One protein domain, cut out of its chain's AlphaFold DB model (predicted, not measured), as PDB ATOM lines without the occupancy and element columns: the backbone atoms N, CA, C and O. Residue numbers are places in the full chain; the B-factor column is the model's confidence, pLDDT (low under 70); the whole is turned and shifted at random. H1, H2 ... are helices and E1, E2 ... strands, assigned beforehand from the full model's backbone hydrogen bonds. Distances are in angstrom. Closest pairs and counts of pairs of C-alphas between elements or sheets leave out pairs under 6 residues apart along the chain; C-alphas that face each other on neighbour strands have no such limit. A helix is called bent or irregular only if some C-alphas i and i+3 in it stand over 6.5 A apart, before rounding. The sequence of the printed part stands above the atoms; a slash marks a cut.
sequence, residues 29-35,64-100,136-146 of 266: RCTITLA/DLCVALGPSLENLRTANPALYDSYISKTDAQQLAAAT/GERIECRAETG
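AT A GLANCE: This is residues 29 to 35, 64 to 100 and 136 to 146 of the 266 residues of an uncharacterized protein of Paraphaeosphaeria sporulosa (UniProt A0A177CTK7). A small ribbon of two antiparallel strands, E1 and E2, forms one end of a loose model, and the first part of a long helix, H1, packs over one face of it, nearer E2 than E1. H1 runs on away from the ribbon and H2 folds back beside its far end as a helical hairpin; residues 88 to 94, of which 88 is the last of H2, stick out free on the way to the short H3, far from the ribbon. The printed part has 55 residues, with three named helices and two named strands in the order E1, H1, H2, H3, E2, and the class is mixed, helices and strands. The whole is loose, with a radius of gyration of the C-alphas of 12.8 A and spans of 35 by 27 by 18 A.

IN THESE COORDINATES: E1 is residues 29 to 33, 12.6 A from first to last C-alpha, and C-alpha 29 stands at (1.351, 132.442, 60.892). H1 is residues 65 to 79, 20.9 A long, and is neither bent nor irregular, but only just: C-alphas 68 and 71 are 6.2 A apart. H2 is residues 81 to 88, 10.4 A long, with C-alpha 81 at (3.078, 148.996, 49.645). H3 is residues 96 to 99, 5.4 A long. E2 is residues 138 to 143, 16.3 A long, and ends with C-alpha 143 at (-2.949, 131.345, 65.256).

HOW THE PARTS SIT: E1 and E2 are antiparallel neighbours, with 155 degrees between their directions. N 31 and O 140 are 2.9 A apart and N 140 and O 31 are 3.0 A apart, both within hydrogen-bond range. The closest C-alphas of H1 and E2 are those of Gly 70 and Cys 141, 5.1 A apart; those of H1 and E1 are Gly 70 and Cys 30, 7.1 A apart. H1 touches H2 with residues 73 to 77 alone, and the closest C-alphas are those of Arg 77 and Tyr 84, 5.3 A apart. The two helices, a hairpin, run opposite ways at a steep tilt of 39 degrees. H2 and H3 are close but not clearly touching, the closest C-alphas being those of Ser 86 and Leu 96, 7.6 A apart. H1 and H3 are apart, and so are H2 and E2. In H2 every O i to N i+4 pair is within hydrogen-bond range, in H1 8 of 11 are, and H3 is too short for such a pair.

THE WHOLE: The C-alphas of Ala 98 and Gly 146 are the two farthest apart, at 37.2 A. Residues 36 to 63 are not printed, with 23.5 A between C-alphas 35 and 64, and neither are residues 101 to 135, with 29.0 A between C-alphas 100 and 136. Of the links that are printed whole, H1 to H2 is tight and H2 to H3 is short. The mean pLDDT of the printed part is 70.2; 21 residues are under 70, among them residues 89 to 100, and H3 has a mean of 49.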
ATOM      1  N   ARG A  29       0.856 132.813  62.218       76.19
ATOM      2  CA  ARG A  29       1.351 132.442  60.892       76.19
ATOM      3  C   ARG A  29       0.394 132.986  59.843       76.19
ATOM      4  O   ARG A  29      -0.781 132.631  59.826       76.19
ATOM      5  N   CYS A  30       0.907 133.852  58.979       77.31
ATOM      6  CA  CYS A  30       0.158 134.411  57.861       77.31
ATOM      7  C   CYS A  30       0.641 133.778  56.559       77.31
ATOM      8  O   CYS A  30       1.840 133.755  56.285       77.31
ATOM      9  N   THR A  31      -0.289 133.260  55.765       80.88
ATOM     10  CA  THR A  31      -0.012 132.690  54.444       80.88
ATOM     11  C   THR A  31      -0.802 133.442  53.387       80.88
ATOM     12  O   THR A  31      -1.975 133.751  53.585       80.88
ATOM     13  N   ILE A  32      -0.152 133.734  52.263       78.50
ATOM     14  CA  ILE A  32      -0.784 134.370  51.109       78.50
ATOM     15  C   ILE A  32      -1.361 133.254  50.237       78.50
ATOM     16  O   ILE A  32      -0.612 132.443  49.696       78.50
ATOM     17  N   THR A  33      -2.684 133.187  50.132       75.88
ATOM     18  CA  THR A  33      -3.386 132.228  49.270       75.88
ATOM     19  C   THR A  33      -3.887 132.943  48.020       75.88
ATOM     20  O   THR A  33      -4.575 133.960  48.128       75.88
ATOM     21  N   LEU A  34      -3.550 132.431  46.832       69.56
ATOM     22  CA  LEU A  34      -4.129 132.909  45.573       69.56
ATOM     23  C   LEU A  34      -5.576 132.410  45.469       69.56
ATOM     24  O   LEU A  34      -5.829 131.217  45.618       69.56
ATOM     25  N   ALA A  35      -6.511 133.321  45.200       58.41
ATOM     26  CA  ALA A  35      -7.947 133.035  45.163       58.41
ATOM     27  C   ALA A  35      -8.407 132.170  43.964       58.41
ATOM     28  O   ALA A  35      -9.576 131.801  43.910       58.41
ATOM     29  N   ASP A  64      -9.020 136.244  69.072       62.03
ATOM     30  CA  ASP A  64      -7.753 135.766  68.525       62.03
ATOM     31  C   ASP A  64      -7.045 136.917  67.802       62.03
ATOM     32  O   ASP A  64      -7.399 137.300  66.684       62.03
ATOM     33  N   LEU A  65      -6.024 137.481  68.453       68.38
ATOM     34  CA  LEU A  65      -5.243 138.622  67.963       68.38
ATOM     35  C   LEU A  65      -4.688 138.369  66.551       68.38
ATOM     36  O   LEU A  65      -4.553 139.294  65.753       68.38
ATOM     37  N   CYS A  66      -4.426 137.103  66.218       74.19
ATOM     38  CA  CYS A  66      -3.949 136.681  64.906       74.19
ATOM     39  C   CYS A  66      -4.988 136.838  63.789       74.19
ATOM     40  O   CYS A  66      -4.611 137.124  62.654       74.19
ATOM     41  N   VAL A  67      -6.281 136.696  64.092       75.94
ATOM     42  CA  VAL A  67      -7.359 136.823  63.096       75.94
ATOM     43  C   VAL A  67      -7.545 138.286  62.692       75.94
ATOM     44  O   VAL A  67      -7.758 138.584  61.519       75.94
ATOM     45  N   ALA A  68      -7.381 139.217  63.636       75.44
ATOM     46  CA  ALA A  68      -7.416 140.654  63.356       75.44
ATOM     47  C   ALA A  68      -6.188 141.150  62.562       75.44
ATOM     48  O   ALA A  68      -6.247 142.199  61.916       75.44
ATOM     49  N   LEU A  69      -5.083 140.395  62.574       77.81
ATOM     50  CA  LEU A  69      -3.832 140.781  61.919       77.81
ATOM     51  C   LEU A  69      -3.913 140.706  60.385       77.81
ATOM     52  O   LEU A  69      -3.370 141.574  59.706       77.81
ATOM     53  N   GLY A  70      -4.623 139.713  59.840       80.75
ATOM     54  CA  GLY A  70      -4.808 139.521  58.392       80.75
ATOM     55  C   GLY A  70      -5.366 140.754  57.674       80.75
ATOM     56  O   GLY A  70      -4.672 141.328  56.831       80.75
ATOM     57  N   PRO A  71      -6.561 141.251  58.048       78.31
ATOM     58  CA  PRO A  71      -7.130 142.441  57.420       78.31
ATOM     59  C   PRO A  71      -6.291 143.703  57.676       78.31
ATOM     60  O   PRO A  71      -6.265 144.607  56.841       78.31
ATOM     61  N   SER A  72      -5.565 143.777  58.799       80.62
ATOM     62  CA  SER A  72      -4.632 144.881  59.059       80.62
ATOM     63  C   SER A  72      -3.442 144.868  58.094       80.62
ATOM     64  O   SER A  72      -3.023 145.932  57.632       80.62
ATOM     65  N   LEU A  73      -2.908 143.691  57.756       79.94
ATOM     66  CA  LEU A  73      -1.819 143.542  56.786       79.94
ATOM     67  C   LEU A  73      -2.283 143.808  55.351       79.94
ATOM     68  O   LEU A  73      -1.560 144.457  54.602       79.94
ATOM     69  N   GLU A  74      -3.499 143.404  54.978       83.56
ATOM     70  CA  GLU A  74      -4.095 143.760  53.677       83.56
ATOM     71  C   GLU A  74      -4.311 145.276  53.549       83.56
ATOM     72  O   GLU A  74      -4.037 145.886  52.507       83.56
ATOM     73  N   ASN A  75      -4.737 145.922  54.637       82.69
ATOM     74  CA  ASN A  75      -4.837 147.376  54.690       82.69
ATOM     75  C   ASN A  75      -3.453 148.045  54.598       82.69
ATOM     76  O   ASN A  75      -3.315 149.066  53.934       82.69
ATOM     77  N   LEU A  76      -2.407 147.471  55.203       83.12
ATOM     78  CA  LEU A  76      -1.039 147.998  55.105       83.12
ATOM     79  C   LEU A  76      -0.465 147.822  53.691       83.12
ATOM     80  O   LEU A  76       0.114 148.766  53.156       83.12
ATOM     81  N   ARG A  77      -0.719 146.673  53.050       82.81
ATOM     82  CA  ARG A  77      -0.370 146.394  51.648       82.81
ATOM     83  C   ARG A  77      -0.958 147.435  50.696       82.81
ATOM     84  O   ARG A  77      -0.284 147.871  49.769       82.81
ATOM     85  N   THR A  78      -2.204 147.843  50.930       80.31
ATOM     86  CA  THR A  78      -2.906 148.819  50.078       80.31
ATOM     87  C   THR A  78      -2.587 150.270  50.436       80.31
ATOM     88  O   THR A  78      -2.470 151.099  49.536       80.31
ATOM     89  N   ALA A  79      -2.415 150.591  51.720       86.12
ATOM     90  CA  ALA A  79      -2.125 151.949  52.175       86.12
ATOM     91  C   ALA A  79      -0.663 152.360  51.944       86.12
ATOM     92  O   ALA A  79      -0.411 153.506  51.579       86.12
ATOM     93  N   ASN A  80       0.295 151.450  52.164       85.25
ATOM     94  CA  ASN A  80       1.732 151.709  52.055       85.25
ATOM     95  C   ASN A  80       2.483 150.465  51.532       85.25
ATOM     96  O   ASN A  80       3.134 149.769  52.319       85.25
ATOM     97  N   PRO A  81       2.458 150.195  50.213       83.81
ATOM     98  CA  PRO A  81       3.078 148.996  49.645       83.81
ATOM     99  C   PRO A  81       4.590 148.930  49.903       83.81
ATOM    100  O   PRO A  81       5.104 147.864  50.201       83.81
ATOM    101  N   ALA A  82       5.294 150.067  49.918       78.38
ATOM    102  CA  ALA A  82       6.731 150.103  50.213       78.38
ATOM    103  C   ALA A  82       7.074 149.640  51.644       78.38
ATOM    104  O   ALA A  82       8.084 148.972  51.853       78.38
ATOM    105  N   LEU A  83       6.230 149.969  52.634       78.12
ATOM    106  CA  LEU A  83       6.416 149.507  54.014       78.12
ATOM    107  C   LEU A  83       6.063 148.029  54.151       78.12
ATOM    108  O   LEU A  83       6.768 147.298  54.840       78.12
ATOM    109  N   TYR A  84       5.002 147.593  53.474       80.38
ATOM    110  CA  TYR A  84       4.618 146.186  53.411       80.38
ATOM    111  C   TYR A  84       5.740 145.329  52.815       80.38
ATOM    112  O   TYR A  84       6.133 144.330  53.415       80.38
ATOM    113  N   ASP A  85       6.323 145.777  51.702       82.94
ATOM    114  CA  ASP A  85       7.446 145.105  51.058       82.94
ATOM    115  C   ASP A  85       8.671 145.078  51.980       82.94
ATOM    116  O   ASP A  85       9.271 144.021  52.127       82.94
ATOM    117  N   SER A  86       8.995 146.164  52.697       76.31
ATOM    118  CA  SER A  86      10.086 146.165  53.696       76.31
ATOM    119  C   SER A  86       9.814 145.317  54.945       76.31
ATOM    120  O   SER A  86      10.737 144.930  55.653       76.31
ATOM    121  N   TYR A  87       8.544 145.050  55.256       75.12
ATOM    122  CA  TYR A  87       8.155 144.217  56.392       75.12
ATOM    123  C   TYR A  87       8.209 142.725  56.034       75.12
ATOM    124  O   TYR A  87       8.585 141.898  56.866       75.12
ATOM    125  N   ILE A  88       7.848 142.375  54.794       75.38
ATOM    126  CA  ILE A  88       7.840 140.993  54.292       75.38
ATOM    127  C   ILE A  88       9.198 140.572  53.747       75.38
ATOM    128  O   ILE A  88       9.684 139.486  54.072       75.38
ATOM    129  N   SER A  89       9.821 141.414  52.924       68.69
ATOM    130  CA  SER A  89      11.226 141.250  52.592       68.69
ATOM    131  C   SER A  89      11.991 141.686  53.827       68.69
ATOM    132  O   SER A  89      12.112 142.861  54.134       68.69
ATOM    133  N   LYS A  90      12.406 140.710  54.627       57.56
ATOM    134  CA  LYS A  90      13.169 140.905  55.855       57.56
ATOM    135  C   LYS A  90      14.578 141.403  55.495       57.56
ATOM    136  O   LYS A  90      15.551 140.684  55.688       57.56
ATOM    137  N   THR A  91      14.691 142.572  54.871       49.16
ATOM    138  CA  THR A  91      15.965 143.223  54.583       49.16
ATOM    139  C   THR A  91      16.410 143.971  55.826       49.16
ATOM    140  O   THR A  91      15.618 144.620  56.510       49.16
ATOM    141  N   ASP A  92      17.687 143.788  56.151       45.66
ATOM    142  CA  ASP A  92      18.336 144.241  57.373       45.66
ATOM    143  C   ASP A  92      17.871 145.625  57.839       45.66
ATOM    144  O   ASP A  92      17.765 146.577  57.060       45.66
ATOM    145  N   ALA A  93      17.664 145.742  59.155       51.47
ATOM    146  CA  ALA A  93      17.173 146.922  59.877       51.47
ATOM    147  C   ALA A  93      17.880 148.254  59.528       51.47
ATOM    148  O   ALA A  93      17.380 149.333  59.841       51.47
ATOM    149  N   GLN A  94      19.020 148.193  58.843       45.94
ATOM    150  CA  GLN A  94      19.792 149.321  58.336       45.94
ATOM    151  C   GLN A  94      19.111 150.082  57.180       45.94
ATOM    152  O   GLN A  94      19.329 151.286  57.053       45.94
ATOM    153  N   GLN A  95      18.246 149.446  56.375       46.59
ATOM    154  CA  GLN A  95      17.489 150.134  55.309       46.59
ATOM    155  C   GLN A  95      16.232 150.856  55.826       46.59
ATOM    156  O   GLN A  95      15.816 151.864  55.252       46.59
ATOM    157  N   LEU A  96      15.665 150.409  56.950       50.31
ATOM    158  CA  LEU A  96      14.464 151.003  57.554       50.31
ATOM    159  C   LEU A  96      14.729 152.416  58.117       50.31
ATOM    160  O   LEU A  96      13.856 153.285  58.100       50.31
ATOM    161  N   ALA A  97      15.966 152.677  58.552       49.75
ATOM    162  CA  ALA A  97      16.403 153.995  59.013       49.75
ATOM    163  C   ALA A  97      16.511 155.033  57.875       49.75
ATOM    164  O   ALA A  97      16.397 156.229  58.125       49.75
ATOM    165  N   ALA A  98      16.685 154.597  56.621       46.28
ATOM    166  CA  ALA A  98      16.766 155.494  55.466       46.28
ATOM    167  C   ALA A  98      15.386 155.869  54.892       46.28
ATOM    168  O   ALA A  98      15.245 156.923  54.282       46.28
ATOM    169  N   ALA A  99      14.357 155.039  55.103       51.34
ATOM    170  CA  ALA A  99      13.000 155.281  54.600       51.34
ATOM    171  C   ALA A  99      12.156 156.207  55.502       51.34
ATOM    172  O   ALA A  99      11.138 156.744  55.066       51.34
ATOM    173  N   THR A 100      12.570 156.420  56.753       51.59
ATOM    174  CA  THR A 100      11.833 157.235  57.739       51.59
ATOM    175  C   THR A 100      12.088 158.742  57.623       51.59
ATOM    176  O   THR A 100      11.374 159.526  58.242       51.59
ATOM    177  N   GLY A 136      -7.283 138.622  43.355       59.81
ATOM    178  CA  GLY A 136      -6.558 139.064  44.548       59.81
ATOM    179  C   GLY A 136      -6.084 137.939  45.472       59.81
ATOM    180  O   GLY A 136      -6.876 137.269  46.128       59.81
ATOM    181  N   GLU A 137      -4.768 137.789  45.585       67.94
ATOM    182  CA  GLU A 137      -4.098 137.127  46.706       67.94
ATOM    183  C   GLU A 137      -4.659 137.608  48.056       67.94
ATOM    184  O   GLU A 137      -4.545 138.790  48.395       67.94
ATOM    185  N   ARG A 138      -5.230 136.691  48.840       75.19
ATOM    186  CA  ARG A 138      -5.769 136.967  50.177       75.19
ATOM    187  C   ARG A 138      -4.778 136.518  51.244       75.19
ATOM    188  O   ARG A 138      -4.192 135.440  51.127       75.19
ATOM    189  N   ILE A 139      -4.583 137.333  52.279       75.69
ATOM    190  CA  ILE A 139      -3.673 137.015  53.384       75.69
ATOM    191  C   ILE A 139      -4.498 136.410  54.517       75.69
ATOM    192  O   ILE A 139      -5.186 137.118  55.252       75.69
ATOM    193  N   GLU A 140      -4.408 135.095  54.694       80.38
ATOM    194  CA  GLU A 140      -5.020 134.425  55.840       80.38
ATOM    195  C   GLU A 140      -3.991 134.263  56.959       80.38
ATOM    196  O   GLU A 140      -2.982 133.571  56.812       80.38
ATOM    197  N   CYS A 141      -4.256 134.906  58.096       80.25
ATOM    198  CA  CYS A 141      -3.490 134.734  59.323       80.25
ATOM    199  C   CYS A 141      -4.227 133.778  60.255       80.25
ATOM    200  O   CYS A 141      -5.386 134.006  60.604       80.25
ATOM    201  N   ARG A 142      -3.546 132.714  60.677       76.00
ATOM    202  CA  ARG A 142      -4.053 131.767  61.669       76.00
ATOM    203  C   ARG A 142      -3.131 131.776  62.879       76.00
ATOM    204  O   ARG A 142      -1.913 131.921  62.749       76.00
ATOM    205  N   ALA A 143      -3.723 131.655  64.065       70.19
ATOM    206  CA  ALA A 143      -2.949 131.345  65.256       70.19
ATOM    207  C   ALA A 143      -2.262 130.002  65.008       70.19
ATOM    208  O   ALA A 143      -2.903 129.060  64.537       70.19
ATOM    209  N   GLU A 144      -0.959 129.929  65.252       67.50
ATOM    210  CA  GLU A 144      -0.218 128.688  65.083       67.50
ATOM    211  C   GLU A 144      -0.702 127.691  66.145       67.50
ATOM    212  O   GLU A 144      -0.259 127.686  67.294       67.50
ATOM    213  N   THR A 145      -1.697 126.877  65.790       60.34
ATOM    214  CA  THR A 145      -2.134 125.747  66.605       60.34
ATOM    215  C   THR A 145      -1.034 124.708  66.507       60.34
ATOM    216  O   THR A 145      -0.957 123.987  65.516       60.34
ATOM    217  N   GLY A 146      -0.139 124.750  67.498       51.22
ATOM    218  CA  GLY A 146       1.130 124.032  67.574       51.22
ATOM    219  C   GLY A 146       1.187 122.744  66.764       51.22
ATOM    220  O   GLY A 146       0.718 121.703  67.216       51.22
TER     221      GLY A 146